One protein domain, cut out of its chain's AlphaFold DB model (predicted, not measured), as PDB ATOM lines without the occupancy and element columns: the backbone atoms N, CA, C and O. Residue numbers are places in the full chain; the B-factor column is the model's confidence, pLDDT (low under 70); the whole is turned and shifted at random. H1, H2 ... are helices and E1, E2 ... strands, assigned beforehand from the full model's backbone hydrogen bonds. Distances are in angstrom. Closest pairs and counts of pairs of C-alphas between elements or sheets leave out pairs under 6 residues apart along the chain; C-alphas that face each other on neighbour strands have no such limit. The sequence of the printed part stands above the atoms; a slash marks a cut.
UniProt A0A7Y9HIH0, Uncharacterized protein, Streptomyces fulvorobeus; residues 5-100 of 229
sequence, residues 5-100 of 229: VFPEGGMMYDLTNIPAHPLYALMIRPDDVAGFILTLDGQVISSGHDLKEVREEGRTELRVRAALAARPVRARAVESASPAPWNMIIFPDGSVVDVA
ATOM      1  N   VAL A   5     337.751 167.741 319.412       53.56
ATOM      2  CA  VAL A   5     338.696 167.895 320.528       53.56
ATOM      3  C   VAL A   5     338.535 169.263 321.169       53.56
ATOM      4  O   VAL A   5     338.373 170.270 320.480       53.56
ATOM      5  N   PHE A   6     338.580 169.265 322.500       52.72
ATOM      6  CA  PHE A   6     338.590 170.451 323.345       52.72
ATOM      7  C   PHE A   6     339.997 170.617 323.929       52.72
ATOM      8  O   PHE A   6     340.299 169.998 324.951       52.72
ATOM      9  N   PRO A   7     340.888 171.389 323.291       52.59
ATOM     10  CA  PRO A   7     342.116 171.806 323.951       52.59
ATOM     11  C   PRO A   7     341.792 172.721 325.147       52.59
ATOM     12  O   PRO A   7     340.779 173.430 325.140       52.59
ATOM     13  N   GLU A   8     342.635 172.690 326.187       42.88
ATOM     14  CA  GLU A   8     342.517 173.558 327.369       42.88
ATOM     15  C   GLU A   8     342.528 175.033 326.929       42.88
ATOM     16  O   GLU A   8     343.581 175.577 326.611       42.88
ATOM     17  N   GLY A   9     341.352 175.668 326.833       46.44
ATOM     18  CA  GLY A   9     341.241 177.050 326.344       46.44
ATOM     19  C   GLY A   9     339.994 177.405 325.528       46.44
ATOM     20  O   GLY A   9     339.754 178.586 325.303       46.44
ATOM     21  N   GLY A  10     339.145 176.441 325.148       49.81
ATOM     22  CA  GLY A  10     337.729 176.741 324.868       49.81
ATOM     23  C   GLY A  10     337.293 176.955 323.413       49.81
ATOM     24  O   GLY A  10     336.188 177.449 323.203       49.81
ATOM     25  N   MET A  11     338.067 176.528 322.410       54.72
ATOM     26  CA  MET A  11     337.584 176.457 321.020       54.72
ATOM     27  C   MET A  11     337.392 175.003 320.583       54.72
ATOM     28  O   MET A  11     338.292 174.173 320.696       54.72
ATOM     29  N   MET A  12     336.186 174.683 320.113       56.91
ATOM     30  CA  MET A  12     335.834 173.357 319.609       56.91
ATOM     31  C   MET A  12     336.380 173.194 318.188       56.91
ATOM     32  O   MET A  12     335.919 173.878 317.274       56.91
ATOM     33  N   TYR A  13     337.321 172.269 317.989       62.62
ATOM     34  CA  TYR A  13     337.856 171.977 316.659       62.62
ATOM     35  C   TYR A  13     337.327 170.641 316.132       62.62
ATOM     36  O   TYR A  13     337.480 169.593 316.766       62.62
ATOM     37  N   ASP A  14     336.720 170.683 314.946       66.25
ATOM     38  CA  ASP A  14     336.361 169.490 314.186       66.25
ATOM     39  C   ASP A  14     337.592 168.984 313.427       66.25
ATOM     40  O   ASP A  14     338.033 169.586 312.442       66.25
ATOM     41  N   LEU A  15     338.155 167.862 313.885       64.50
ATOM     42  CA  LEU A  15     339.359 167.297 313.284       64.50
ATOM     43  C   LEU A  15     339.138 166.811 311.842       64.50
ATOM     44  O   LEU A  15     340.111 166.624 311.110       64.50
ATOM     45  N   THR A  16     337.889 166.615 311.408       61.16
ATOM     46  CA  THR A  16     337.586 166.154 310.043       61.16
ATOM     47  C   THR A  16     337.801 167.231 308.979       61.16
ATOM     48  O   THR A  16     338.033 166.893 307.821       61.16
ATOM     49  N   ASN A  17     337.839 168.507 309.379       61.75
ATOM     50  CA  ASN A  17     338.028 169.656 308.489       61.75
ATOM     51  C   ASN A  17     339.447 170.246 308.540       61.75
ATOM     52  O   ASN A  17     339.681 171.375 308.106       61.75
ATOM     53  N   ILE A  18     340.421 169.498 309.068       64.81
ATOM     54  CA  ILE A  18     341.814 169.949 309.078       64.81
ATOM     55  C   ILE A  18     342.404 169.775 307.678       64.81
ATOM     56  O   ILE A  18     342.416 168.650 307.170       64.81
ATOM     57  N   PRO A  19     342.965 170.833 307.068       62.34
ATOM     58  CA  PRO A  19     343.536 170.749 305.731       62.34
ATOM     59  C   PRO A  19     344.674 169.720 305.668       62.34
ATOM     60  O   PRO A  19     345.415 169.519 306.631       62.34
ATOM     61  N   ALA A  20     344.817 169.052 304.518       63.56
ATOM     62  CA  ALA A  20     345.868 168.055 304.284       63.56
ATOM     63  C   ALA A  20     347.288 168.650 304.368       63.56
ATOM     64  O   ALA A  20     348.243 167.932 304.661       63.56
ATOM     65  N   HIS A  21     347.409 169.961 304.133       56.53
ATOM     66  CA  HIS A  21     348.663 170.699 304.115       56.53
ATOM     67  C   HIS A  21     348.583 171.995 304.938       56.53
ATOM     68  O   HIS A  21     347.542 172.661 304.930       56.53
ATOM     69  N   PRO A  22     349.702 172.417 305.557       56.59
ATOM     70  CA  PRO A  22     351.020 171.771 305.525       56.59
ATOM     71  C   PRO A  22     351.144 170.594 306.514       56.59
ATOM     72  O   PRO A  22     350.576 170.628 307.607       56.59
ATOM     73  N   LEU A  23     351.890 169.561 306.099       80.50
ATOM     74  CA  LEU A  23     352.352 168.456 306.942       80.50
ATOM     75  C   LEU A  23     353.853 168.640 307.166       80.50
ATOM     76  O   LEU A  23     354.618 168.525 306.213       80.50
ATOM     77  N   TYR A  24     354.252 168.910 308.403       82.50
ATOM     78  CA  TYR A  24     355.649 169.121 308.767       82.50
ATOM     79  C   TYR A  24     356.301 167.840 309.291       82.50
ATOM     80  O   TYR A  24     355.708 167.120 310.099       82.50
ATOM     81  N   ALA A  25     357.526 167.557 308.853       84.00
ATOM     82  CA  ALA A  25     358.299 166.393 309.274       84.00
ATOM     83  C   ALA A  25     359.371 166.804 310.286       84.00
ATOM     84  O   ALA A  25     360.400 167.372 309.925       84.00
ATOM     85  N   LEU A  26     359.134 166.503 311.557       85.62
ATOM     86  CA  LEU A  26     360.073 166.756 312.637       85.62
ATOM     87  C   LEU A  26     360.920 165.506 312.890       85.62
ATOM     88  O   LEU A  26     360.386 164.412 313.063       85.62
ATOM     89  N   MET A  27     362.241 165.646 312.920       84.62
ATOM     90  CA  MET A  27     363.147 164.529 313.175       84.62
ATOM     91  C   MET A  27     364.225 164.921 314.176       84.62
ATOM     92  O   MET A  27     364.976 165.867 313.944       84.62
ATOM     93  N   ILE A  28     364.329 164.144 315.254       86.81
ATOM     94  CA  ILE A  28     365.396 164.261 316.249       86.81
ATOM     95  C   ILE A  28     366.359 163.089 316.069       86.81
ATOM     96  O   ILE A  28     365.955 161.918 316.033       86.81
ATOM     97  N   ARG A  29     367.646 163.395 315.942       88.44
ATOM     98  CA  ARG A  29     368.718 162.405 315.810       88.44
ATOM     99  C   ARG A  29     369.819 162.674 316.831       88.44
ATOM    100  O   ARG A  29     370.037 163.838 317.151       88.44
ATOM    101  N   PRO A  30     370.489 161.637 317.354       84.25
ATOM    102  CA  PRO A  30     371.685 161.845 318.151       84.25
ATOM    103  C   PRO A  30     372.782 162.485 317.293       84.25
ATOM    104  O   PRO A  30     372.855 162.242 316.086       84.25
ATOM    105  N   ASP A  31     373.605 163.303 317.932       83.44
ATOM    106  CA  ASP A  31     374.795 163.923 317.366       83.44
ATOM    107  C   ASP A  31     375.952 163.777 318.352       83.44
ATOM    108  O   ASP A  31     375.793 164.025 319.550       83.44
ATOM    109  N   ASP A  32     377.115 163.375 317.848       71.94
ATOM    110  CA  ASP A  32     378.264 163.028 318.689       71.94
ATOM    111  C   ASP A  32     378.868 164.246 319.411       71.94
ATOM    112  O   ASP A  32     379.586 164.085 320.399       71.94
ATOM    113  N   VAL A  33     378.581 165.468 318.944       69.94
ATOM    114  CA  VAL A  33     379.152 166.717 319.469       69.94
ATOM    115  C   VAL A  33     378.128 167.497 320.289       69.94
ATOM    116  O   VAL A  33     378.437 167.943 321.391       69.94
ATOM    117  N   ALA A  34     376.909 167.654 319.775       62.16
ATOM    118  CA  ALA A  34     375.851 168.461 320.380       62.16
ATOM    119  C   ALA A  34     374.808 167.637 321.156       62.16
ATOM    120  O   ALA A  34     373.879 168.206 321.721       62.16
ATOM    121  N   GLY A  35     374.939 166.307 321.204       81.75
ATOM    122  CA  GLY A  35     374.005 165.393 321.863       81.75
ATOM    123  C   GLY A  35     372.831 165.014 320.966       81.75
ATOM    124  O   GLY A  35     372.713 163.857 320.566       81.75
ATOM    125  N   PHE A  36     371.977 165.975 320.620       78.50
ATOM    126  CA  PHE A  36     370.847 165.779 319.712       78.50
ATOM    127  C   PHE A  36     370.744 166.921 318.704       78.50
ATOM    128  O   PHE A  36     370.907 168.085 319.054       78.50
ATOM    129  N   ILE A  37     370.401 166.590 317.462       74.56
ATOM    130  CA  ILE A  37     370.045 167.533 316.402       74.56
ATOM    131  C   ILE A  37     368.563 167.384 316.088       74.56
ATOM    132  O   ILE A  37     368.061 166.278 315.857       74.56
ATOM    133  N   LEU A  38     367.882 168.521 316.016       75.25
ATOM    134  CA  LEU A  38     366.504 168.653 315.585       75.25
ATOM    135  C   LEU A  38     366.454 169.198 314.164       75.25
ATOM    136  O   LEU A  38     366.982 170.269 313.862       75.25
ATOM    137  N   THR A  39     365.746 168.470 313.311       73.31
ATOM    138  CA  THR A  39     365.453 168.879 311.943       73.31
ATOM    139  C   THR A  39     363.957 169.012 311.717       73.31
ATOM    140  O   THR A  39     363.169 168.238 312.262       73.31
ATOM    141  N   LEU A  40     363.573 169.976 310.888       77.44
ATOM    142  CA  LEU A  40     362.212 170.191 310.428       77.44
ATOM    143  C   LEU A  40     362.212 170.271 308.905       77.44
ATOM    144  O   LEU A  40     362.929 171.082 308.325       77.44
ATOM    145  N   ASP A  41     361.473 169.372 308.264       78.25
ATOM    146  CA  ASP A  41     361.491 169.145 306.812       78.25
ATOM    147  C   ASP A  41     362.916 168.955 306.252       78.25
ATOM    148  O   ASP A  41     363.234 169.350 305.133       78.25
ATOM    149  N   GLY A  42     363.798 168.351 307.057       70.12
ATOM    150  CA  GLY A  42     365.199 168.104 306.708       70.12
ATOM    151  C   GLY A  42     366.162 169.266 306.976       70.12
ATOM    152  O   GLY A  42     367.366 169.075 306.822       70.12
ATOM    153  N   GLN A  43     365.685 170.433 307.422       63.25
ATOM    154  CA  GLN A  43     366.543 171.556 307.822       63.25
ATOM    155  C   GLN A  43     366.846 171.513 309.317       63.25
ATOM    156  O   GLN A  43     365.935 171.316 310.114       63.25
ATOM    157  N   VAL A  44     368.107 171.713 309.707       70.12
ATOM    158  CA  VAL A  44     368.497 171.810 311.123       70.12
ATOM    159  C   VAL A  44     367.941 173.103 311.707       70.12
ATOM    160  O   VAL A  44     368.258 174.182 311.213       70.12
ATOM    161  N   ILE A  45     367.124 172.981 312.750       64.88
ATOM    162  CA  ILE A  45     366.508 174.125 313.441       64.88
ATOM    163  C   ILE A  45     366.994 174.272 314.884       64.88
ATOM    164  O   ILE A  45     366.911 175.362 315.436       64.88
ATOM    165  N   SER A  46     367.522 173.205 315.494       70.75
ATOM    166  CA  SER A  46     368.158 173.269 316.812       70.75
ATOM    167  C   SER A  46     369.113 172.094 317.046       70.75
ATOM    168  O   SER A  46     369.066 171.078 316.346       70.75
ATOM    169  N   SER A  47     369.966 172.232 318.058       75.19
ATOM    170  CA  SER A  47     370.803 171.178 318.615       75.19
ATOM    171  C   SER A  47     370.982 171.367 320.123       75.19
ATOM    172  O   SER A  47     371.138 172.502 320.574       75.19
ATOM    173  N   GLY A  48     371.035 170.283 320.896       71.50
ATOM    174  CA  GLY A  48     371.238 170.356 322.342       71.50
ATOM    175  C   GLY A  48     371.397 168.995 323.012       71.50
ATOM    176  O   GLY A  48     371.038 167.961 322.454       71.50
ATOM    177  N   HIS A  49     371.929 168.999 324.236       73.44
ATOM    178  CA  HIS A  49     372.231 167.770 324.978       73.44
ATOM    179  C   HIS A  49     371.027 167.196 325.745       73.44
ATOM    180  O   HIS A  49     371.056 166.026 326.122       73.44
ATOM    181  N   ASP A  50     369.969 167.986 325.967       75.81
ATOM    182  CA  ASP A  50     368.731 167.537 326.613       75.81
ATOM    183  C   ASP A  50     367.639 167.258 325.569       75.81
ATOM    184  O   ASP A  50     367.094 168.162 324.933       75.81
ATOM    185  N   LEU A  51     367.269 165.984 325.428       77.94
ATOM    186  CA  LEU A  51     366.221 165.540 324.510       77.94
ATOM    187  C   LEU A  51     364.864 166.210 324.783       77.94
ATOM    188  O   LEU A  51     364.097 166.447 323.849       77.94
ATOM    189  N   LYS A  52     364.531 166.499 326.045       74.81
ATOM    190  CA  LYS A  52     363.254 167.125 326.411       74.81
ATOM    191  C   LYS A  52     363.202 168.579 325.945       74.81
ATOM    192  O   LYS A  52     362.167 169.005 325.441       74.81
ATOM    193  N   GLU A  53     364.309 169.302 326.084       69.44
ATOM    194  CA  GLU A  53     364.451 170.677 325.596       69.44
ATOM    195  C   GLU A  53     364.349 170.717 324.066       69.44
ATOM    196  O   GLU A  53     363.515 171.438 323.519       69.44
ATOM    197  N   VAL A  54     365.087 169.836 323.383       71.31
ATOM    198  CA  VAL A  54     365.085 169.722 321.917       71.31
ATOM    199  C   VAL A  54     363.698 169.341 321.371       71.31
ATOM    200  O   VAL A  54     363.253 169.866 320.349       71.31
ATOM    201  N   ARG A  55     362.955 168.468 322.064       77.69
ATOM    202  CA  ARG A  55     361.555 168.150 321.719       77.69
ATOM    203  C   ARG A  55     360.639 169.366 321.822       77.69
ATOM    204  O   ARG A  55     359.804 169.576 320.941       77.69
ATOM    205  N   GLU A  56     360.759 170.133 322.900       74.19
ATOM    206  CA  GLU A  56     359.897 171.293 323.125       74.19
ATOM    207  C   GLU A  56     360.208 172.427 322.146       74.19
ATOM    208  O   GLU A  56     359.296 173.112 321.681       74.19
ATOM    209  N   GLU A  57     361.469 172.579 321.751       65.75
ATOM    210  CA  GLU A  57     361.875 173.521 320.711       65.75
ATOM    211  C   GLU A  57     361.257 173.164 319.353       65.75
ATOM    212  O   GLU A  57     360.691 174.020 318.673       65.75
ATOM    213  N   GLY A  58     361.221 171.873 319.023       73.50
ATOM    214  CA  GLY A  58     360.514 171.374 317.848       73.50
ATOM    215  C   GLY A  58     359.011 171.630 317.863       73.50
ATOM    216  O   GLY A  58     358.443 172.091 316.871       73.50
ATOM    217  N   ARG A  59     358.354 171.386 319.000       78.56
ATOM    218  CA  ARG A  59     356.932 171.722 319.178       78.56
ATOM    219  C   ARG A  59     356.694 173.224 319.073       78.56
ATOM    220  O   ARG A  59     355.705 173.646 318.484       78.56
ATOM    221  N   THR A  60     357.608 174.028 319.601       66.81
ATOM    222  CA  THR A  60     357.536 175.488 319.536       66.81
ATOM    223  C   THR A  60     357.605 175.987 318.099       66.81
ATOM    224  O   THR A  60     356.762 176.789 317.702       66.81
ATOM    225  N   GLU A  61     358.528 175.468 317.296       71.12
ATOM    226  CA  GLU A  61     358.620 175.805 315.874       71.12
ATOM    227  C   GLU A  61     357.340 175.412 315.111       71.12
ATOM    228  O   GLU A  61     356.798 176.188 314.324       71.12
ATOM    229  N   LEU A  62     356.767 174.242 315.401       75.81
ATOM    230  CA  LEU A  62     355.495 173.823 314.803       75.81
ATOM    231  C   LEU A  62     354.317 174.734 315.191       75.81
ATOM    232  O   LEU A  62     353.476 175.029 314.339       75.81
ATOM    233  N   ARG A  63     354.271 175.231 316.438       73.50
ATOM    234  CA  ARG A  63     353.292 176.245 316.883       73.50
ATOM    235  C   ARG A  63     353.455 177.556 316.125       73.50
ATOM    236  O   ARG A  63     352.455 178.129 315.699       73.50
ATOM    237  N   VAL A  64     354.694 177.991 315.882       56.88
ATOM    238  CA  VAL A  64     354.976 179.169 315.046       56.88
ATOM    239  C   VAL A  64     354.419 178.958 313.641       56.88
ATOM    240  O   VAL A  64     353.661 179.792 313.150       56.88
ATOM    241  N   ARG A  65     354.702 177.815 313.011       68.06
ATOM    242  CA  ARG A  65     354.210 177.520 311.658       68.06
ATOM    243  C   ARG A  65     352.682 177.419 311.573       68.06
ATOM    244  O   ARG A  65     352.109 177.824 310.561       68.06
ATOM    245  N   ALA A  66     352.019 176.930 312.622       63.97
ATOM    246  CA  ALA A  66     350.560 176.917 312.727       63.97
ATOM    247  C   ALA A  66     349.969 178.329 312.813       63.97
ATOM    248  O   ALA A  66     349.060 178.685 312.057       63.97
ATOM    249  N   ALA A  67     350.537 179.156 313.690       60.53
ATOM    250  CA  ALA A  67     350.137 180.545 313.863       60.53
ATOM    251  C   ALA A  67     350.368 181.370 312.584       60.53
ATOM    252  O   ALA A  67     349.497 182.135 312.170       60.53
ATOM    253  N   LEU A  68     351.505 181.178 311.901       51.53
ATOM    254  CA  LEU A  68     351.805 181.840 310.627       51.53
ATOM    255  C   LEU A  68     350.774 181.510 309.547       51.53
ATOM    256  O   LEU A  68     350.344 182.413 308.830       51.53
ATOM    257  N   ALA A  69     350.363 180.244 309.460       58.78
ATOM    258  CA  ALA A  69     349.392 179.784 308.478       58.78
ATOM    259  C   ALA A  69     347.939 180.176 308.818       58.78
ATOM    260  O   ALA A  69     347.060 179.959 307.983       58.78
ATOM    261  N   ALA A  70     347.686 180.717 310.022       65.19
ATOM    262  CA  ALA A  70     346.357 181.028 310.563       65.19
ATOM    263  C   ALA A  70     345.352 179.865 310.425       65.19
ATOM    264  O   ALA A  70     344.143 180.065 310.325       65.19
ATOM    265  N   ARG A  71     345.865 178.631 310.393       67.44
ATOM    266  CA  ARG A  71     345.096 177.395 310.247       67.44
ATOM    267  C   ARG A  71     345.812 176.249 310.958       67.44
ATOM    268  O   ARG A  71     347.037 176.307 311.088       67.44
ATOM    269  N   PRO A  72     345.089 175.205 311.391       74.25
ATOM    270  CA  PRO A  72     345.720 174.039 311.985       74.25
ATOM    271  C   PRO A  72     346.702 173.394 311.005       74.25
ATOM    272  O   PRO A  72     346.418 173.284 309.809       74.25
ATOM    273  N   VAL A  73     347.847 172.954 311.516       79.19
ATOM    274  CA  VAL A  73     348.880 172.263 310.737       79.19
ATOM    275  C   VAL A  73     349.078 170.865 311.282       79.19
ATOM    276  O   VAL A  73     348.921 170.600 312.475       79.19
ATOM    277  N   ARG A  74     349.417 169.952 310.383       85.31
ATOM    278  CA  ARG A  74     349.726 168.573 310.732       85.31
ATOM    279  C   ARG A  74     351.233 168.479 310.918       85.31
ATOM    280  O   ARG A  74     351.983 169.065 310.140       85.31
ATOM    281  N   ALA A  75     351.696 167.736 311.908       85.94
ATOM    282  CA  ALA A  75     353.102 167.390 312.002       85.94
ATOM    283  C   ALA A  75     353.290 165.934 312.393       85.94
ATOM    284  O   ALA A  75     352.514 165.359 313.157       85.94
ATOM    285  N   ARG A  76     354.363 165.358 311.868       87.81
ATOM    286  CA  ARG A  76     354.825 164.019 312.190       87.81
ATOM    287  C   ARG A  76     356.214 164.136 312.783       87.81
ATOM    288  O   ARG A  76     357.126 164.593 312.101       87.81
ATOM    289  N   ALA A  77     356.367 163.697 314.025       85.88
ATOM    290  CA  ALA A  77     357.651 163.653 314.700       85.88
ATOM    291  C   ALA A  77     358.204 162.224 314.726       85.88
ATOM    292  O   ALA A  77     357.468 161.264 314.965       85.88
ATOM    293  N   VAL A  78     359.504 162.084 314.471       85.88
ATOM    294  CA  VAL A  78     360.242 160.822 314.579       85.88
ATOM    295  C   VAL A  78     361.515 161.055 315.376       85.88
ATOM    296  O   VAL A  78     362.260 162.003 315.137       85.88
ATOM    297  N   GLU A  79     361.790 160.155 316.307       84.94
ATOM    298  CA  GLU A  79     363.069 160.106 317.002       84.94
ATOM    299  C   GLU A  79     363.853 158.923 316.481       84.94
ATOM    300  O   GLU A  79     363.329 157.819 316.408       84.94
ATOM    301  N   SER A  80     365.123 159.126 316.155       72.88
ATOM    302  CA  SER A  80     365.946 158.063 315.564       72.88
ATOM    303  C   SER A  80     366.078 156.830 316.475       72.88
ATOM    304  O   SER A  80     366.326 155.734 315.988       72.88
ATOM    305  N   ALA A  81     365.868 156.999 317.786       64.75
ATOM    306  CA  ALA A  81     365.871 155.928 318.782       64.75
ATOM    307  C   ALA A  81     364.492 155.273 319.025       64.75
ATOM    308  O   ALA A  81     364.424 154.264 319.723       64.75
ATOM    309  N   SER A  82     363.399 155.821 318.476       66.06
ATOM    310  CA  SER A  82     362.041 155.289 318.642       66.06
ATOM    311  C   SER A  82     361.397 154.991 317.285       66.06
ATOM    312  O   SER A  82     361.216 155.896 316.471       66.06
ATOM    313  N   PRO A  83     360.981 153.740 317.024       58.69
ATOM    314  CA  PRO A  83     360.406 153.371 315.733       58.69
ATOM    315  C   PRO A  83     358.992 153.934 315.511       58.69
ATOM    316  O   PRO A  83     358.503 153.919 314.380       58.69
ATOM    317  N   ALA A  84     358.319 154.419 316.559       73.25
ATOM    318  CA  ALA A  84     356.946 154.901 316.467       73.25
ATOM    319  C   ALA A  84     356.906 156.421 316.199       73.25
ATOM    320  O   ALA A  84     357.288 157.200 317.079       73.25
ATOM    321  N   PRO A  85     356.427 156.869 315.021       79.06
ATOM    322  CA  PRO A  85     356.163 158.278 314.785       79.06
ATOM    323  C   PRO A  85     355.002 158.738 315.665       79.06
ATOM    324  O   PRO A  85     353.999 158.038 315.802       79.06
ATOM    325  N   TRP A  86     355.107 159.941 316.205       81.38
ATOM    326  CA  TRP A  86     354.034 160.581 316.954       81.38
ATOM    327  C   TRP A  86     353.464 161.695 316.081       81.38
ATOM    328  O   TRP A  86     354.173 162.608 315.647       81.38
ATOM    329  N   ASN A  87     352.186 161.545 315.735       86.88
ATOM    330  CA  ASN A  87     351.473 162.478 314.877       86.88
ATOM    331  C   ASN A  87     350.781 163.512 315.759       86.88
ATOM    332  O   ASN A  87     350.226 163.176 316.802       86.88
ATOM    333  N   MET A  88     350.787 164.763 315.328       87.75
ATOM    334  CA  MET A  88     350.219 165.859 316.095       87.75
ATOM    335  C   MET A  88     349.546 166.882 315.192       87.75
ATOM    336  O   MET A  88     349.933 167.097 314.043       87.75
ATOM    337  N   ILE A  89     348.513 167.511 315.723       84.00
ATOM    338  CA  ILE A  89     347.840 168.646 315.114       84.00
ATOM    339  C   ILE A  89     348.161 169.846 315.982       84.00
ATOM    340  O   ILE A  89     347.947 169.811 317.193       84.00
ATOM    341  N   ILE A  90     348.688 170.888 315.354       82.06
ATOM    342  CA  ILE A  90     349.025 172.129 316.028       82.06
ATOM    343  C   ILE A  90     348.066 173.199 315.536       82.06
ATOM    344  O   ILE A  90     347.962 173.447 314.334       82.06
ATOM    345  N   PHE A  91     347.343 173.800 316.469       75.50
ATOM    346  CA  PHE A  91     346.361 174.832 316.183       75.50
ATOM    347  C   PHE A  91     347.008 176.223 316.193       75.50
ATOM    348  O   PHE A  91     348.067 176.415 316.797       75.50
ATOM    349  N   PRO A  92     346.388 177.219 315.533       64.50
ATOM    350  CA  PRO A  92     346.908 178.590 315.504       64.50
ATOM    351  C   PRO A  92     347.014 179.252 316.882       64.50
ATOM    352  O   PRO A  92     347.819 180.160 317.055       64.50
ATOM    353  N   ASP A  93     346.223 178.791 317.853       61.12
ATOM    354  CA  ASP A  93     346.270 179.224 319.256       61.12
ATOM    355  C   ASP A  93     347.446 178.613 320.046       61.12
ATOM    356  O   ASP A  93     347.634 178.916 321.221       61.12
ATOM    357  N   GLY A  94     348.257 177.766 319.404       59.41
ATOM    358  CA  GLY A  94     349.404 177.097 320.009       59.41
ATOM    359  C   GLY A  94     349.063 175.794 320.733       59.41
ATOM    360  O   GLY A  94     349.981 175.114 321.208       59.41
ATOM    361  N   SER A  95     347.785 175.406 320.792       70.44
ATOM    362  CA  SER A  95     347.393 174.109 321.335       70.44
ATOM    363  C   SER A  95     347.888 172.969 320.441       70.44
ATOM    364  O   SER A  95     347.962 173.077 319.213       70.44
ATOM    365  N   VAL A  96     348.286 171.869 321.079       76.69
ATOM    366  CA  VAL A  96     348.836 170.686 320.415       76.69
ATOM    367  C   VAL A  96     347.996 169.489 320.816       76.69
ATOM    368  O   VAL A  96     347.816 169.221 322.002       76.69
ATOM    369  N   VAL A  97     347.499 168.763 319.823       79.75
ATOM    370  CA  VAL A  97     346.748 167.524 320.016       79.75
ATOM    371  C   VAL A  97     347.536 166.388 319.392       79.75
ATOM    372  O   VAL A  97     347.699 166.333 318.172       79.75
ATOM    373  N   ASP A  98     348.017 165.474 320.230       82.62
ATOM    374  CA  ASP A  98     348.627 164.230 319.773       82.62
ATOM    375  C   ASP A  98     347.521 163.304 319.227       82.62
ATOM    376  O   ASP A  98     346.485 163.089 319.861       82.62
ATOM    377  N   VAL A  99     347.721 162.766 318.024       79.75
ATOM    378  CA  VAL A  99     346.770 161.883 317.338       79.75
ATOM    379  C   VAL A  99     347.436 160.569 316.956       79.75
ATOM    380  O   VAL A  99     348.592 160.529 316.544       79.75
ATOM    381  N   ALA A 100     346.693 159.465 317.040       75.69
ATOM    382  CA  ALA A 100     347.206 158.161 316.614       75.69
ATOM    383  C   ALA A 100     347.545 158.151 315.110       75.69
ATOM    384  O   ALA A 100     348.548 157.583 314.684       75.69
TER     385      ALA A 100
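This is residues 5 to 100 of the 229 residues of an uncharacterized protein of Streptomyces fulvorobeus (UniProt A0A7Y9HIH0). One strongly twisted sheet of six strands curls round a single long helix, H1, which packs on one face of it; the other face has no named helix. The strands form two antiparallel sets of three, E1 E2 E3 and E4 E5 E6, joined side by side through the parallel pair E1 and E4, while residues 5 to 22, with no named element, run along before E1. The printed part has 96 residues, with E1, E2, E3, H1, E4, E5 and E6 along it; the sheet is mixed, in the order E3 E2 E1 E4 E5 E6, and the class is mixed, helices and strands. The whole is compact, with a radius of gyration of the C-alphas of 13.7 A, yet elongated in outline, spanning 43 by 24 by 23 A.

Start at E1, residues 23 to 31, which forms a hairpin with E2, residues 35 to 40; look there for N 29 and O 37, 2.9 A apart. E2 and E3, residues 43 to 48, form the next hairpin, with N 38 and O 46 at 2.8 A. These three are a meander, each strand the antiparallel neighbour of the one before. After H1, residues 51 to 69, comes E4, residues 73 to 79, parallel to E1 at 22 degrees, with N 26 and O 76 at 2.8 A. E3, H1 and E4 are a split strand-helix-strand unit, two strands running the same way with E2 and E1 between them, and its crossover is right-handed. E4, E5, residues 82 to 90, and E6, residues 96 to 99, form a second meander; find N 75 and O 88 at 2.8 A, then N 97 and O 89 at 2.9 A. E3 and E6 are the edge strands and are apart. H1 is on the sheet, making two layers, a helix over one face; the closest C-alphas to E3 are Gly 48 and Val 54, 6.2 A, and to E4 Ala 66 and Val 73, 5.3 A. In H1 every O i to N i+4 pair is within hydrogen-bond range.

Find C-alpha 23 at (352.352, 168.456, 306.942); from there E1 runs 25.2 A. E2 spans 17.1 A and E3 15.3 A. H1 begins at C-alpha 51, (366.221, 165.540, 324.510), and runs 27.3 A. E4 spans 19.7 A, E5 21.4 A and E6 9.6 A, ending at C-alpha 99, (346.770, 161.883, 317.338).

The C-alphas farthest apart are those of Met 12 and Val 33, 43.8 A. The printed part has no cut, and the links between named elements are tight. Mean pLDDT of the printed part is 71.3, with 39 residues under 70, among them 5 to 22 and 64 to 71.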